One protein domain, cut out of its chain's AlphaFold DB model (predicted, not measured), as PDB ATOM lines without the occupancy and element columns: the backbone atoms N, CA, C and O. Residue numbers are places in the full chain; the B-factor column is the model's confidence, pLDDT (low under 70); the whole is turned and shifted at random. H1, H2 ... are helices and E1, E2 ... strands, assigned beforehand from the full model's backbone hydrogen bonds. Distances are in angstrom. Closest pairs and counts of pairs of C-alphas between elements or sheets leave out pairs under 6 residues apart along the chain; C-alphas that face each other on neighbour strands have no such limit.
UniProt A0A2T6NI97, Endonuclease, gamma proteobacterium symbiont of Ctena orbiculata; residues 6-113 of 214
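Overview. This is residues 6 to 113 of the 214 residues of the protein "Endonuclease" of gamma proteobacterium symbiont of Ctena orbiculata (UniProt A0A2T6NI97). A compact, rounded body of helices has the antiparallel pair H3 and H4 at its core, with H1 alongside H3 and H2 steeply tilted against H1 and H4 on one side. On the other side of H3 are the short helix H6 and a small strand hairpin, E1 and E2, which packs on H3 through E2; H5 is near H3, H4 and H6. The printed part has 108 residues, with named elements in the order E1, E2, H1, H2, H3, H4, H5, H6; the class is mostly helix, and the sheet is E1 - E2, antiparallel. The radius of gyration of the C-alphas is 12.4 A, and the spans are 32 by 28 by 27 A.

Arrangement. E1, residues 6 to 8, and E2, residues 11 to 14, form an antiparallel hairpin, with N 6 and O 13 2.7 A apart and N 8 and O 11 2.9 A apart, both within hydrogen-bond range. The closest C-alphas of E2 and the hub H3, residues 63 to 73, are those of Tyr 13 and Ala 70, 6.1 A apart. H3 and H4, residues 79 to 93, form a helical hairpin at a shallow tilt of 25 degrees, opposite ways, and touch closest at the C-alphas of Ile 72 and Ser 81, 5.8 A apart. H1, residues 22 to 29, touches H3 at a shallow tilt of 13 degrees, opposite ways, with the closest C-alphas, Ala 24 and Leu 73, 6.7 A apart. H2, residues 35 to 45, touches H1 at a steep tilt of 69 degrees, only just short of about perpendicular, with the closest C-alphas, Cys 23 and Thr 38, 5.0 A apart. H2 also touches H4 at a steep tilt of 46 degrees, opposite ways, closest at the C-alphas of Leu 45 and Leu 79, 5.5 A apart. H6, residues 108 to 111, touches H3 closest at the C-alphas of Ala 71 and Tyr 110, 5.1 A apart. H5, residues 101 to 106, is close to but not clearly touching H3, with the C-alphas of Leu 68 and Ala 104, their closest, 6.7 A apart. In H1, H2, H3, H4 and H5 every O i to N i+4 pair is within hydrogen-bond range; H6 is too short for one.

Along the chain. E1 begins at C-alpha 6 (51.631, 4.222, -52.922). H4, the longest helix, runs 20.9 A from C-alpha 79 (49.649, -7.328, -31.473) to C-alpha 93 (34.146, 6.126, -35.633). H2 and H3 each measure 15.2 A.

Size, cuts and confidence. The two C-alphas farthest apart, Gly 10 and Arg 49, are 35.4 A apart. The printed part has no cut; the link from H2 to H3, residues 46 to 62, is long. The mean pLDDT of the printed part is 84.6, with residues 6 to 14 and 30 to 32 under 70.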
ATOM      1  N   LYS A   6      53.012   4.316 -52.415       52.00
ATOM      2  CA  LYS A   6      51.631   4.222 -52.922       52.00
ATOM      3  C   LYS A   6      50.958   5.601 -52.894       52.00
ATOM      4  O   LYS A   6      50.913   6.225 -51.839       52.00
ATOM      5  N   CYS A   7      50.431   6.061 -54.033       47.66
ATOM      6  CA  CYS A   7      49.765   7.367 -54.154       47.66
ATOM      7  C   CYS A   7      48.269   7.274 -53.813       47.66
ATOM      8  O   CYS A   7      47.544   6.500 -54.444       47.66
ATOM      9  N   VAL A   8      47.809   8.059 -52.834       56.06
ATOM     10  CA  VAL A   8      46.407   8.138 -52.384       56.06
ATOM     11  C   VAL A   8      46.074   9.592 -52.070       56.06
ATOM     12  O   VAL A   8      46.774  10.215 -51.279       56.06
ATOM     13  N   ASP A   9      45.031  10.138 -52.701       51.94
ATOM     14  CA  ASP A   9      44.616  11.549 -52.575       51.94
ATOM     15  C   ASP A   9      45.748  12.567 -52.823       51.94
ATOM     16  O   ASP A   9      45.809  13.620 -52.194       51.94
ATOM     17  N   GLY A  10      46.673  12.245 -53.732       54.59
ATOM     18  CA  GLY A  10      47.823  13.098 -54.057       54.59
ATOM     19  C   GLY A  10      49.013  12.981 -53.095       54.59
ATOM     20  O   GLY A  10      49.983  13.712 -53.268       54.59
ATOM     21  N   LEU A  11      48.972  12.063 -52.120       56.56
ATOM     22  CA  LEU A  11      50.040  11.830 -51.141       56.56
ATOM     23  C   LEU A  11      50.667  10.443 -51.289       56.56
ATOM     24  O   LEU A  11      49.987   9.471 -51.622       56.56
ATOM     25  N   TYR A  12      51.963  10.348 -50.991       63.78
ATOM     26  CA  TYR A  12      52.723   9.103 -51.035       63.78
ATOM     27  C   TYR A  12      52.860   8.449 -49.681       63.78
ATOM     28  O   TYR A  12      53.373   9.039 -48.734       63.78
ATOM     29  N   TYR A  13      52.515   7.174 -49.648       67.12
ATOM     30  CA  TYR A  13      52.639   6.344 -48.468       67.12
ATOM     31  C   TYR A  13      53.659   5.240 -48.699       67.12
ATOM     32  O   TYR A  13      53.754   4.750 -49.821       67.12
ATOM     33  N   PRO A  14      54.415   4.821 -47.675       68.75
ATOM     34  CA  PRO A  14      55.261   3.640 -47.774       68.75
ATOM     35  C   PRO A  14      54.450   2.437 -48.245       68.75
ATOM     36  O   PRO A  14      53.260   2.308 -47.950       68.75
ATOM     37  N   GLU A  15      55.112   1.542 -48.967       74.00
ATOM     38  CA  GLU A  15      54.535   0.245 -49.273       74.00
ATOM     39  C   GLU A  15      54.117  -0.479 -47.985       74.00
ATOM     40  O   GLU A  15      54.867  -0.545 -47.008       74.00
ATOM     41  N   PHE A  16      52.888  -0.993 -47.976       83.94
ATOM     42  CA  PHE A  16      52.351  -1.705 -46.825       83.94
ATOM     43  C   PHE A  16      52.972  -3.093 -46.726       83.94
ATOM     44  O   PHE A  16      53.200  -3.768 -47.729       83.94
ATOM     45  N   HIS A  17      53.211  -3.538 -45.497       84.50
ATOM     46  CA  HIS A  17      53.780  -4.847 -45.244       84.50
ATOM     47  C   HIS A  17      52.851  -5.943 -45.785       84.50
ATOM     48  O   HIS A  17      51.660  -5.967 -45.464       84.50
ATOM     49  N   ALA A  18      53.403  -6.888 -46.554       76.75
ATOM     50  CA  ALA A  18      52.632  -7.929 -47.242       76.75
ATOM     51  C   ALA A  18      51.711  -8.719 -46.299       76.75
ATOM     52  O   ALA A  18      50.594  -9.059 -46.673       76.75
ATOM     53  N   GLY A  19      52.140  -8.916 -45.046       81.25
ATOM     54  CA  GLY A  19      51.362  -9.549 -43.975       81.25
ATOM     55  C   GLY A  19      49.947  -8.990 -43.756       81.25
ATOM     56  O   GLY A  19      49.064  -9.724 -43.312       81.25
ATOM     57  N   TRP A  20      49.696  -7.714 -44.066       82.88
ATOM     58  CA  TRP A  20      48.349  -7.139 -43.976       82.88
ATOM     59  C   TRP A  20      47.424  -7.624 -45.099       82.88
ATOM     60  O   TRP A  20      46.204  -7.657 -44.921       82.88
ATOM     61  N   GLY A  21      47.981  -8.021 -46.245       84.31
ATOM     62  CA  GLY A  21      47.239  -8.477 -47.417       84.31
ATOM     63  C   GLY A  21      46.103  -7.523 -47.802       84.31
ATOM     64  O   GLY A  21      46.232  -6.300 -47.730       84.31
ATOM     65  N   GLY A  22      44.943  -8.086 -48.149       80.50
ATOM     66  CA  GLY A  22      43.743  -7.309 -48.488       80.50
ATOM     67  C   GLY A  22      43.170  -6.466 -47.337       80.50
ATOM     68  O   GLY A  22      42.354  -5.580 -47.587       80.50
ATOM     69  N   CYS A  23      43.604  -6.684 -46.087       87.06
ATOM     70  CA  CYS A  23      43.154  -5.875 -44.952       87.06
ATOM     71  C   CYS A  23      43.672  -4.436 -45.045       87.06
ATOM     72  O   CYS A  23      42.959  -3.514 -44.655       87.06
ATOM     73  N   ALA A  24      44.880  -4.229 -45.582       86.94
ATOM     74  CA  ALA A  24      45.428  -2.887 -45.762       86.94
ATOM     75  C   ALA A  24      44.604  -2.069 -46.767       86.94
ATOM     76  O   ALA A  24      44.345  -0.891 -46.534       86.94
ATOM     77  N   GLU A  25      44.130  -2.702 -47.845       80.81
ATOM     78  CA  GLU A  25      43.249  -2.055 -48.824       80.81
ATOM     79  C   GLU A  25      41.909  -1.646 -48.198       80.81
ATOM     80  O   GLU A  25      41.455  -0.519 -48.392       80.81
ATOM     81  N   GLU A  26      41.301  -2.520 -47.388       86.00
ATOM     82  CA  GLU A  26      40.058  -2.202 -46.675       86.00
ATOM     83  C   GLU A  26      40.216  -0.988 -45.758       86.00
ATOM     84  O   GLU A  26      39.379  -0.087 -45.773       86.00
ATOM     85  N   LEU A  27      41.290  -0.975 -44.964       87.88
ATOM     86  CA  LEU A  27      41.549   0.063 -43.972       87.88
ATOM     87  C   LEU A  27      41.877   1.401 -44.632       87.88
ATOM     88  O   LEU A  27      41.409   2.438 -44.181       87.88
ATOM     89  N   PHE A  28      42.662   1.381 -45.707       84.88
ATOM     90  CA  PHE A  28      43.223   2.604 -46.266       84.88
ATOM     91  C   PHE A  28      42.402   3.203 -47.416       84.88
ATOM     92  O   PHE A  28      42.411   4.417 -47.608       84.88
ATOM     93  N   HIS A  29      41.675   2.377 -48.179       73.62
ATOM     94  CA  HIS A  29      41.017   2.791 -49.428       73.62
ATOM     95  C   HIS A  29      39.507   2.573 -49.470       73.62
ATOM     96  O   HIS A  29      38.854   3.080 -50.375       73.62
ATOM     97  N   TYR A  30      38.955   1.838 -48.504       69.81
ATOM     98  CA  TYR A  30      37.549   1.442 -48.457       69.81
ATOM     99  C   TYR A  30      37.089   0.623 -49.675       69.81
ATOM    100  O   TYR A  30      36.471   1.116 -50.619       69.81
ATOM    101  N   THR A  31      37.313  -0.689 -49.614       61.09
ATOM    102  CA  THR A  31      36.761  -1.643 -50.582       61.09
ATOM    103  C   THR A  31      35.920  -2.684 -49.857       61.09
ATOM    104  O   THR A  31      36.452  -3.747 -49.580       61.09
ATOM    105  N   SER A  32      34.619  -2.438 -49.634       67.75
ATOM    106  CA  SER A  32      33.671  -3.247 -48.811       67.75
ATOM    107  C   SER A  32      33.706  -4.785 -48.951       67.75
ATOM    108  O   SER A  32      33.109  -5.514 -48.158       67.75
ATOM    109  N   ARG A  33      34.408  -5.293 -49.962       74.19
ATOM    110  CA  ARG A  33      34.762  -6.687 -50.208       74.19
ATOM    111  C   ARG A  33      35.506  -7.364 -49.049       74.19
ATOM    112  O   ARG A  33      35.273  -8.558 -48.864       74.19
ATOM    113  N   TYR A  34      36.380  -6.674 -48.311       81.56
ATOM    114  CA  TYR A  34      37.209  -7.290 -47.261       81.56
ATOM    115  C   TYR A  34      36.730  -6.968 -45.838       81.56
ATOM    116  O   TYR A  34      37.167  -7.628 -44.900       81.56
ATOM    117  N   PHE A  35      35.769  -6.053 -45.676       86.44
ATOM    118  CA  PHE A  35      35.307  -5.487 -44.405       86.44
ATOM    119  C   PHE A  35      35.152  -6.503 -43.268       86.44
ATOM    120  O   PHE A  35      35.750  -6.367 -42.201       86.44
ATOM    121  N   VAL A  36      34.371  -7.562 -43.498       87.06
ATOM    122  CA  VAL A  36      34.066  -8.565 -42.464       87.06
ATOM    123  C   VAL A  36      35.319  -9.358 -42.073       87.06
ATOM    124  O   VAL A  36      35.520  -9.654 -40.897       87.06
ATOM    125  N   CYS A  37      36.182  -9.662 -43.045       88.25
ATOM    126  CA  CYS A  37      37.437 -10.366 -42.807       88.25
ATOM    127  C   CYS A  37      38.447  -9.468 -42.089       88.25
ATOM    128  O   CYS A  37      39.021  -9.895 -41.094       88.25
ATOM    129  N   THR A  38      38.609  -8.218 -42.528       91.31
ATOM    130  CA  THR A  38      39.477  -7.219 -41.889       91.31
ATOM    131  C   THR A  38      39.090  -6.997 -40.431       91.31
ATOM    132  O   THR A  38      39.951  -6.994 -39.551       91.31
ATOM    133  N   GLN A  39      37.790  -6.887 -40.143       93.25
ATOM    134  CA  GLN A  39      37.294  -6.748 -38.778       93.25
ATOM    135  C   GLN A  39      37.665  -7.957 -37.909       93.25
ATOM    136  O   GLN A  39      38.177  -7.779 -36.803       93.25
ATOM    137  N   ALA A  40      37.409  -9.178 -38.390       91.75
ATOM    138  CA  ALA A  40      37.719 -10.400 -37.650       91.75
ATOM    139  C   ALA A  40      39.238 -10.592 -37.472       91.75
ATOM    140  O   ALA A  40      39.692 -10.974 -36.393       91.75
ATOM    141  N   PHE A  41      40.026 -10.257 -38.495       92.44
ATOM    142  CA  PHE A  41      41.486 -10.276 -38.460       92.44
ATOM    143  C   PHE A  41      42.029  -9.334 -37.379       92.44
ATOM    144  O   PHE A  41      42.758  -9.773 -36.490       92.44
ATOM    145  N   LEU A  42      41.618  -8.061 -37.380       94.69
ATOM    146  CA  LEU A  42      42.050  -7.081 -36.376       94.69
ATOM    147  C   LEU A  42      41.590  -7.446 -34.963       94.69
ATOM    148  O   LEU A  42      42.368  -7.331 -34.019       94.69
ATOM    149  N   ARG A  43      40.349  -7.923 -34.810       93.50
ATOM    150  CA  ARG A  43      39.796  -8.364 -33.521       93.50
ATOM    151  C   ARG A  43      40.667  -9.431 -32.863       93.50
ATOM    152  O   ARG A  43      40.879  -9.381 -31.651       93.50
ATOM    153  N   ASN A  44      41.146 -10.393 -33.650       92.12
ATOM    154  CA  ASN A  44      42.003 -11.467 -33.160       92.12
ATOM    155  C   ASN A  44      43.445 -11.007 -32.970       92.12
ATOM    156  O   ASN A  44      44.008 -11.259 -31.911       92.12
ATOM    157  N   LEU A  45      44.014 -10.295 -33.945       93.12
ATOM    158  CA  LEU A  45      45.404  -9.852 -33.884       93.12
ATOM    159  C   LEU A  45      45.657  -8.864 -32.739       93.12
ATOM    160  O   LEU A  45      46.682  -8.952 -32.076       93.12
ATOM    161  N   ALA A  46      44.717  -7.951 -32.474       94.00
ATOM    162  CA  ALA A  46      44.809  -6.979 -31.383       94.00
ATOM    163  C   ALA A  46      44.427  -7.555 -30.003       94.00
ATOM    164  O   ALA A  46      44.589  -6.863 -28.988       94.00
ATOM    165  N   ASP A  47      43.892  -8.781 -29.973       92.19
ATOM    166  CA  ASP A  47      43.222  -9.408 -28.830       92.19
ATOM    167  C   ASP A  47      42.138  -8.505 -28.205       92.19
ATOM    168  O   ASP A  47      42.131  -8.200 -27.014       92.19
ATOM    169  N   GLN A  48      41.222  -8.007 -29.041       91.88
ATOM    170  CA  GLN A  48      40.149  -7.093 -28.633       91.88
ATOM    171  C   GLN A  48      38.791  -7.595 -29.116       91.88
ATOM    172  O   GLN A  48      38.263  -7.117 -30.114       91.88
ATOM    173  N   ARG A  49      38.191  -8.544 -28.396       87.75
ATOM    174  CA  ARG A  49      36.963  -9.257 -28.808       87.75
ATOM    175  C   ARG A  49      35.777  -8.351 -29.146       87.75
ATOM    176  O   ARG A  49      35.020  -8.650 -30.060       87.75
ATOM    177  N   GLN A  50      35.648  -7.238 -28.440       89.69
ATOM    178  CA  GLN A  50      34.597  -6.239 -28.608       89.69
ATOM    179  C   GLN A  50      34.828  -5.283 -29.791       89.69
ATOM    180  O   GLN A  50      33.969  -4.455 -30.092       89.69
ATOM    181  N   PHE A  51      35.987  -5.352 -30.456       92.94
ATOM    182  CA  PHE A  51      36.286  -4.498 -31.598       92.94
ATOM    183  C   PHE A  51      35.334  -4.781 -32.765       92.94
ATOM    184  O   PHE A  51      35.097  -5.932 -33.149       92.94
ATOM    185  N   ASN A  52      34.807  -3.708 -33.346       92.12
ATOM    186  CA  ASN A  52      34.035  -3.724 -34.573       92.12
ATOM    187  C   ASN A  52      34.385  -2.477 -35.395       92.12
ATOM    188  O   ASN A  52      34.812  -1.466 -34.843       92.12
ATOM    189  N   MET A  53      34.216  -2.582 -36.706       92.19
ATOM    190  CA  MET A  53      34.467  -1.507 -37.664       92.19
ATOM    191  C   MET A  53      33.155  -0.848 -38.116       92.19
ATOM    192  O   MET A  53      33.129  -0.153 -39.126       92.19
ATOM    193  N   SER A  54      32.036  -1.096 -37.423       90.25
ATOM    194  CA  SER A  54      30.740  -0.543 -37.821       90.25
ATOM    195  C   SER A  54      30.781   0.980 -37.731       90.25
ATOM    196  O   SER A  54      31.101   1.529 -36.682       90.25
ATOM    197  N   GLY A  55      30.457   1.659 -38.831       86.44
ATOM    198  CA  GLY A  55      30.564   3.118 -38.935       86.44
ATOM    199  C   GLY A  55      31.947   3.630 -39.353       86.44
ATOM    200  O   GLY A  55      32.091   4.822 -39.602       86.44
ATOM    201  N   TYR A  56      32.949   2.757 -39.495       91.25
ATOM    202  CA  TYR A  56      34.251   3.149 -40.025       91.25
ATOM    203  C   TYR A  56      34.195   3.383 -41.539       91.25
ATOM    204  O   TYR A  56      33.674   2.555 -42.288       91.25
ATOM    205  N   GLN A  57      34.788   4.489 -41.990       86.25
ATOM    206  CA  GLN A  57      34.972   4.817 -43.403       86.25
ATOM    207  C   GLN A  57      36.368   5.416 -43.596       86.25
ATOM    208  O   GLN A  57      36.712   6.388 -42.926       86.25
ATOM    209  N   ALA A  58      37.159   4.882 -44.532       85.50
ATOM    210  CA  ALA A  58      38.524   5.368 -44.774       85.50
ATOM    211  C   ALA A  58      38.555   6.848 -45.206       85.50
ATOM    212  O   ALA A  58      39.485   7.582 -44.877       85.50
ATOM    213  N   ASN A  59      37.502   7.322 -45.882       84.69
ATOM    214  CA  ASN A  59      37.356   8.727 -46.280       84.69
ATOM    215  C   ASN A  59      37.240   9.696 -45.094       84.69
ATOM    216  O   ASN A  59      37.499  10.881 -45.265       84.69
ATOM    217  N   ASN A  60      36.893   9.200 -43.903       87.50
ATOM    218  CA  ASN A  60      36.788  10.015 -42.693       87.50
ATOM    219  C   ASN A  60      38.119  10.098 -41.925       87.50
ATOM    220  O   ASN A  60      38.179  10.758 -40.892       87.50
ATOM    221  N   LEU A  61      39.185   9.441 -42.402       86.62
ATOM    222  CA  LEU A  61      40.528   9.619 -41.851       86.62
ATOM    223  C   LEU A  61      41.002  11.055 -42.094       86.62
ATOM    224  O   LEU A  61      41.107  11.486 -43.245       86.62
ATOM    225  N   SER A  62      41.383  11.759 -41.029       88.38
ATOM    226  CA  SER A  62      42.138  13.009 -41.163       88.38
ATOM    227  C   SER A  62      43.503  12.754 -41.827       88.38
ATOM    228  O   SER A  62      44.001  11.623 -41.835       88.38
ATOM    229  N   LYS A  63      44.157  13.798 -42.363       84.56
ATOM    230  CA  LYS A  63      45.505  13.676 -42.964       84.56
ATOM    231  C   LYS A  63      46.497  13.040 -41.977       84.56
ATOM    232  O   LYS A  63      47.207  12.102 -42.328       84.56
ATOM    233  N   THR A  64      46.485  13.476 -40.716       87.44
ATOM    234  CA  THR A  64      47.372  12.960 -39.658       87.44
ATOM    235  C   THR A  64      47.057  11.512 -39.282       87.44
ATOM    236  O   THR A  64      47.974  10.699 -39.155       87.44
ATOM    237  N   GLN A  65      45.776  11.146 -39.172       90.38
ATOM    238  CA  GLN A  65      45.358   9.763 -38.924       90.38
ATOM    239  C   GLN A  65      45.730   8.838 -40.082       90.38
ATOM    240  O   GLN A  65      46.182   7.716 -39.851       90.38
ATOM    241  N   ARG A  66      45.588   9.311 -41.322       88.38
ATOM    242  CA  ARG A  66      45.971   8.579 -42.530       88.38
ATOM    243  C   ARG A  66      47.482   8.346 -42.585       88.38
ATOM    244  O   ARG A  66      47.906   7.219 -42.827       88.38
ATOM    245  N   HIS A  67      48.293   9.355 -42.269       86.62
ATOM    246  CA  HIS A  67      49.753   9.215 -42.174       86.62
ATOM    247  C   HIS A  67      50.157   8.193 -41.107       86.62
ATOM    248  O   HIS A  67      50.967   7.304 -41.369       86.62
ATOM    249  N   LEU A  68      49.557   8.272 -39.917       89.38
ATOM    250  CA  LEU A  68      49.843   7.321 -38.847       89.38
ATOM    251  C   LEU A  68      49.397   5.901 -39.208       89.38
ATOM    252  O   LEU A  68      50.138   4.950 -38.976       89.38
ATOM    253  N   MET A  69      48.227   5.746 -39.829       91.56
ATOM    254  CA  MET A  69      47.757   4.449 -40.307       91.56
ATOM    255  C   MET A  69      48.721   3.857 -41.339       91.56
ATOM    256  O   MET A  69      49.095   2.697 -41.207       91.56
ATOM    257  N   ALA A  70      49.180   4.643 -42.313       87.50
ATOM    258  CA  ALA A  70      50.162   4.190 -43.293       87.50
ATOM    259  C   ALA A  70      51.491   3.775 -42.647       87.50
ATOM    260  O   ALA A  70      52.044   2.735 -42.994       87.50
ATOM    261  N   ALA A  71      51.980   4.550 -41.675       87.75
ATOM    262  CA  ALA A  71      53.191   4.227 -40.925       87.75
ATOM    263  C   ALA A  71      53.068   2.886 -40.175       87.75
ATOM    264  O   ALA A  71      54.011   2.093 -40.160       87.75
ATOM    265  N   ILE A  72      51.896   2.604 -39.598       91.00
ATOM    266  CA  ILE A  72      51.612   1.324 -38.935       91.00
ATOM    267  C   ILE A  72      51.493   0.187 -39.959       91.00
ATOM    268  O   ILE A  72      52.046  -0.888 -39.738       91.00
ATOM    269  N   LEU A  73      50.805   0.412 -41.083       89.69
ATOM    270  CA  LEU A  73      50.625  -0.586 -42.143       89.69
ATOM    271  C   LEU A  73      51.933  -0.927 -42.874       89.69
ATOM    272  O   LEU A  73      52.057  -2.019 -43.418       89.69
ATOM    273  N   ALA A  74      52.928  -0.039 -42.864       85.94
ATOM    274  CA  ALA A  74      54.278  -0.333 -43.347       85.94
ATOM    275  C   ALA A  74      55.050  -1.305 -42.434       85.94
ATOM    276  O   ALA A  74      56.046  -1.895 -42.854       85.94
ATOM    277  N   CYS A  75      54.603  -1.483 -41.189       86.19
ATOM    278  CA  CYS A  75      55.197  -2.417 -40.241       86.19
ATOM    279  C   CYS A  75      54.545  -3.800 -40.332       86.19
ATOM    280  O   CYS A  75      53.409  -3.946 -40.786       86.19
ATOM    281  N   GLU A  76      55.244  -4.819 -39.831       87.50
ATOM    282  CA  GLU A  76      54.701  -6.170 -39.717       87.50
ATOM    283  C   GLU A  76      53.406  -6.190 -38.867       87.50
ATOM    284  O   GLU A  76      53.339  -5.548 -37.805       87.50
ATOM    285  N   PRO A  77      52.356  -6.911 -39.303       90.38
ATOM    286  CA  PRO A  77      51.163  -7.128 -38.493       90.38
ATOM    287  C   PRO A  77      51.495  -7.952 -37.244       90.38
ATOM    288  O   PRO A  77      51.842  -9.125 -37.313       90.38
ATOM    289  N   ASN A  78      51.328  -7.340 -36.079       92.19
ATOM    290  CA  ASN A  78      51.502  -7.959 -34.775       92.19
ATOM    291  C   ASN A  78      50.497  -7.356 -33.781       92.19
ATOM    292  O   ASN A  78      49.687  -6.493 -34.130       92.19
ATOM    293  N   LEU A  79      50.553  -7.798 -32.524       92.31
ATOM    294  CA  LEU A  79      49.649  -7.328 -31.473       92.31
ATOM    295  C   LEU A  79      49.653  -5.796 -31.322       92.31
ATOM    296  O   LEU A  79      48.600  -5.184 -31.150       92.31
ATOM    297  N   GLN A  80      50.827  -5.165 -31.383       93.31
ATOM    298  CA  GLN A  80      50.982  -3.727 -31.172       93.31
ATOM    299  C   GLN A  80      50.503  -2.917 -32.379       93.31
ATOM    300  O   GLN A  80      49.776  -1.937 -32.203       93.31
ATOM    301  N   SER A  81      50.866  -3.326 -33.596       93.88
ATOM    302  CA  SER A  81      50.427  -2.648 -34.817       93.88
ATOM    303  C   SER A  81      48.919  -2.792 -35.017       93.88
ATOM    304  O   SER A  81      48.243  -1.793 -35.258       93.88
ATOM    305  N   ALA A  82      48.343  -3.969 -34.752       94.44
ATOM    306  CA  ALA A  82      46.894  -4.153 -34.765       94.44
ATOM    307  C   ALA A  82      46.181  -3.277 -33.728       94.44
ATOM    308  O   ALA A  82      45.178  -2.644 -34.054       94.44
ATOM    309  N   ARG A  83      46.709  -3.170 -32.501       94.81
ATOM    310  CA  ARG A  83      46.150  -2.262 -31.486       94.81
ATOM    311  C   ARG A  83      46.196  -0.803 -31.939       94.81
ATOM    312  O   ARG A  83      45.185  -0.114 -31.799       94.81
ATOM    313  N   GLY A  84      47.298  -0.367 -32.549       93.94
ATOM    314  CA  GLY A  84      47.412   0.964 -33.145       93.94
ATOM    315  C   GLY A  84      46.340   1.227 -34.207       93.94
ATOM    316  O   GLY A  84      45.631   2.228 -34.131       93.94
ATOM    317  N   ILE A  85      46.133   0.283 -35.133       95.38
ATOM    318  CA  ILE A  85      45.063   0.375 -36.140       95.38
ATOM    319  C   ILE A  85      43.680   0.442 -35.481       95.38
ATOM    320  O   ILE A  85      42.885   1.313 -35.826       95.38
ATOM    321  N   THR A  86      43.380  -0.432 -34.512       95.19
ATOM    322  CA  THR A  86      42.066  -0.423 -33.836       95.19
ATOM    323  C   THR A  86      41.780   0.896 -33.119       95.19
ATOM    324  O   THR A  86      40.626   1.317 -33.065       95.19
ATOM    325  N   GLN A  87      42.813   1.562 -32.591       94.81
ATOM    326  CA  GLN A  87      42.685   2.867 -31.954       94.81
ATOM    327  C   GLN A  87      42.328   3.954 -32.972       94.81
ATOM    328  O   GLN A  87      41.388   4.702 -32.723       94.81
ATOM    329  N   ILE A  88      42.998   3.989 -34.130       94.12
ATOM    330  CA  ILE A  88      42.675   4.938 -35.210       94.12
ATOM    331  C   ILE A  88      41.267   4.683 -35.756       94.12
ATOM    332  O   ILE A  88      40.494   5.607 -35.977       94.12
ATOM    333  N   VAL A  89      40.889   3.417 -35.948       93.69
ATOM    334  CA  VAL A  89      39.534   3.075 -36.406       93.69
ATOM    335  C   VAL A  89      38.478   3.580 -35.416       93.69
ATOM    336  O   VAL A  89      37.474   4.147 -35.837       93.69
ATOM    337  N   ARG A  90      38.704   3.415 -34.106       94.19
ATOM    338  CA  ARG A  90      37.789   3.922 -33.072       94.19
ATOM    339  C   ARG A  90      37.713   5.444 -33.048       94.19
ATOM    340  O   ARG A  90      36.605   5.959 -32.956       94.19
ATOM    341  N   SER A  91      38.842   6.146 -33.160       92.94
ATOM    342  CA  SER A  91      38.846   7.614 -33.184       92.94
ATOM    343  C   SER A  91      38.045   8.136 -34.380       92.94
ATOM    344  O   SER A  91      37.186   8.997 -34.215       92.94
ATOM    345  N   VAL A  92      38.212   7.526 -35.560       92.12
ATOM    346  CA  VAL A  92      37.416   7.858 -36.754       92.12
ATOM    347  C   VAL A  92      35.924   7.587 -36.544       92.12
ATOM    348  O   VAL A  92      35.102   8.427 -36.898       92.12
ATOM    349  N   ILE A  93      35.554   6.444 -35.952       92.38
ATOM    350  CA  ILE A  93      34.146   6.126 -35.633       92.38
ATOM    351  C   ILE A  93      33.546   7.167 -34.675       92.38
ATOM    352  O   ILE A  93      32.383   7.537 -34.822       92.38
ATOM    353  N   ASN A  94      34.337   7.664 -33.723       92.06
ATOM    354  CA  ASN A  94      33.926   8.691 -32.769       92.06
ATOM    355  C   ASN A  94      33.911  10.116 -33.359       92.06
ATOM    356  O   ASN A  94      33.494  11.047 -32.673       92.06
ATOM    357  N   GLY A  95      34.362  10.309 -34.605       89.69
ATOM    358  CA  GLY A  95      34.493  11.631 -35.229       89.69
ATOM    359  C   GLY A  95      35.681  12.453 -34.715       89.69
ATOM    360  O   GLY A  95      35.738  13.662 -34.933       89.69
ATOM    361  N   GLU A  96      36.627  11.819 -34.026       91.06
ATOM    362  CA  GLU A  96      37.865  12.439 -33.560       91.06
ATOM    363  C   GLU A  96      38.855  12.558 -34.728       91.06
ATOM    364  O   GLU A  96      38.950  11.659 -35.566       91.06
ATOM    365  N   THR A  97      39.629  13.644 -34.776       85.50
ATOM    366  CA  THR A  97      40.617  13.896 -35.848       85.50
ATOM    367  C   THR A  97      42.064  13.855 -35.366       85.50
ATOM    368  O   THR A  97      42.978  13.698 -36.185       85.50
ATOM    369  N   ASP A  98      42.261  13.929 -34.049       85.81
ATOM    370  CA  ASP A  98      43.568  13.896 -33.410       85.81
ATOM    371  C   ASP A  98      44.161  12.483 -33.409       85.81
ATOM    372  O   ASP A  98      43.458  11.465 -33.458       85.81
ATOM    373  N   ILE A  99      45.491  12.429 -33.364       85.31
ATOM    374  CA  ILE A  99      46.251  11.192 -33.207       85.31
ATOM    375  C   ILE A  99      46.819  11.111 -31.793       85.31
ATOM    376  O   ILE A  99      47.196  12.113 -31.194       85.31
ATOM    377  N   SER A 100      46.923   9.897 -31.258       87.56
ATOM    378  CA  SER A 100      47.577   9.687 -29.968       87.56
ATOM    379  C   SER A 100      49.072   9.983 -30.070       87.56
ATOM    380  O   SER A 100      49.774   9.323 -30.834       87.56
ATOM    381  N   GLU A 101      49.568  10.920 -29.259       85.12
ATOM    382  CA  GLU A 101      50.994  11.282 -29.215       85.12
ATOM    383  C   GLU A 101      51.892  10.079 -28.898       85.12
ATOM    384  O   GLU A 101      52.916   9.877 -29.544       85.12
ATOM    385  N   ALA A 102      51.472   9.217 -27.967       86.31
ATOM    386  CA  ALA A 102      52.199   7.992 -27.628       86.31
ATOM    387  C   ALA A 102      52.306   7.023 -28.823       86.31
ATOM    388  O   ALA A 102      53.340   6.380 -29.036       86.31
ATOM    389  N   LEU A 103      51.242   6.929 -29.627       85.19
ATOM    390  CA  LEU A 103      51.237   6.112 -30.836       85.19
ATOM    391  C   LEU A 103      52.104   6.753 -31.929       85.19
ATOM    392  O   LEU A 103      52.892   6.060 -32.567       85.19
ATOM    393  N   ALA A 104      52.024   8.074 -32.096       85.12
ATOM    394  CA  ALA A 104      52.856   8.817 -33.036       85.12
ATOM    395  C   ALA A 104      54.355   8.691 -32.714       85.12
ATOM    396  O   ALA A 104      55.152   8.474 -33.622       85.12
ATOM    397  N   GLU A 105      54.741   8.736 -31.435       86.50
ATOM    398  CA  GLU A 105      56.127   8.526 -31.001       86.50
ATOM    399  C   GLU A 105      56.635   7.130 -31.382       86.50
ATOM    400  O   GLU A 105      57.718   6.982 -31.945       86.50
ATOM    401  N   THR A 106      55.808   6.108 -31.151       86.44
ATOM    402  CA  THR A 106      56.136   4.709 -31.461       86.44
ATOM    403  C   THR A 106      56.474   4.517 -32.944       86.44
ATOM    404  O   THR A 106      57.390   3.765 -33.281       86.44
ATOM    405  N   TYR A 107      55.765   5.214 -33.835       84.88
ATOM    406  CA  TYR A 107      55.933   5.104 -35.288       84.88
ATOM    407  C   TYR A 107      56.652   6.306 -35.916       84.88
ATOM    408  O   TYR A 107      56.694   6.418 -37.143       84.88
ATOM    409  N   ARG A 108      57.290   7.170 -35.111       83.31
ATOM    410  CA  ARG A 108      57.955   8.408 -35.563       83.31
ATOM    411  C   ARG A 108      58.927   8.170 -36.715       83.31
ATOM    412  O   ARG A 108      58.942   8.928 -37.681       83.31
ATOM    413  N   LYS A 109      59.709   7.089 -36.647       79.19
ATOM    414  CA  LYS A 109      60.665   6.719 -37.703       79.19
ATOM    415  C   LYS A 109      59.991   6.562 -39.070       79.19
ATOM    416  O   LYS A 109      60.588   6.942 -40.066       79.19
ATOM    417  N   TYR A 110      58.784   6.006 -39.110       77.25
ATOM    418  CA  TYR A 110      58.031   5.773 -40.343       77.25
ATOM    419  C   TYR A 110      57.241   7.011 -40.769       77.25
ATOM    420  O   TYR A 110      57.162   7.293 -41.961       77.25
ATOM    421  N   LEU A 111      56.731   7.789 -39.809       76.81
ATOM    422  CA  LEU A 111      56.081   9.075 -40.076       76.81
ATOM    423  C   LEU A 111      57.022  10.066 -40.767       76.81
ATOM    424  O   LEU A 111      56.625  10.694 -41.738       76.81
ATOM    425  N   ASN A 112      58.284  10.140 -40.335       77.06
ATOM    426  CA  ASN A 112      59.282  11.048 -40.913       77.06
ATOM    427  C   ASN A 112      59.638  10.735 -42.380       77.06
ATOM    428  O   ASN A 112      60.318  11.528 -43.026       77.06
ATOM    429  N   VAL A 113      59.243   9.564 -42.888       71.50
ATOM    430  CA  VAL A 113      59.480   9.146 -44.278       71.50
ATOM    431  C   VAL A 113      58.299   9.516 -45.180       71.50
ATOM    432  O   VAL A 113      58.459   9.553 -46.395       71.50
TER     433      VAL A 113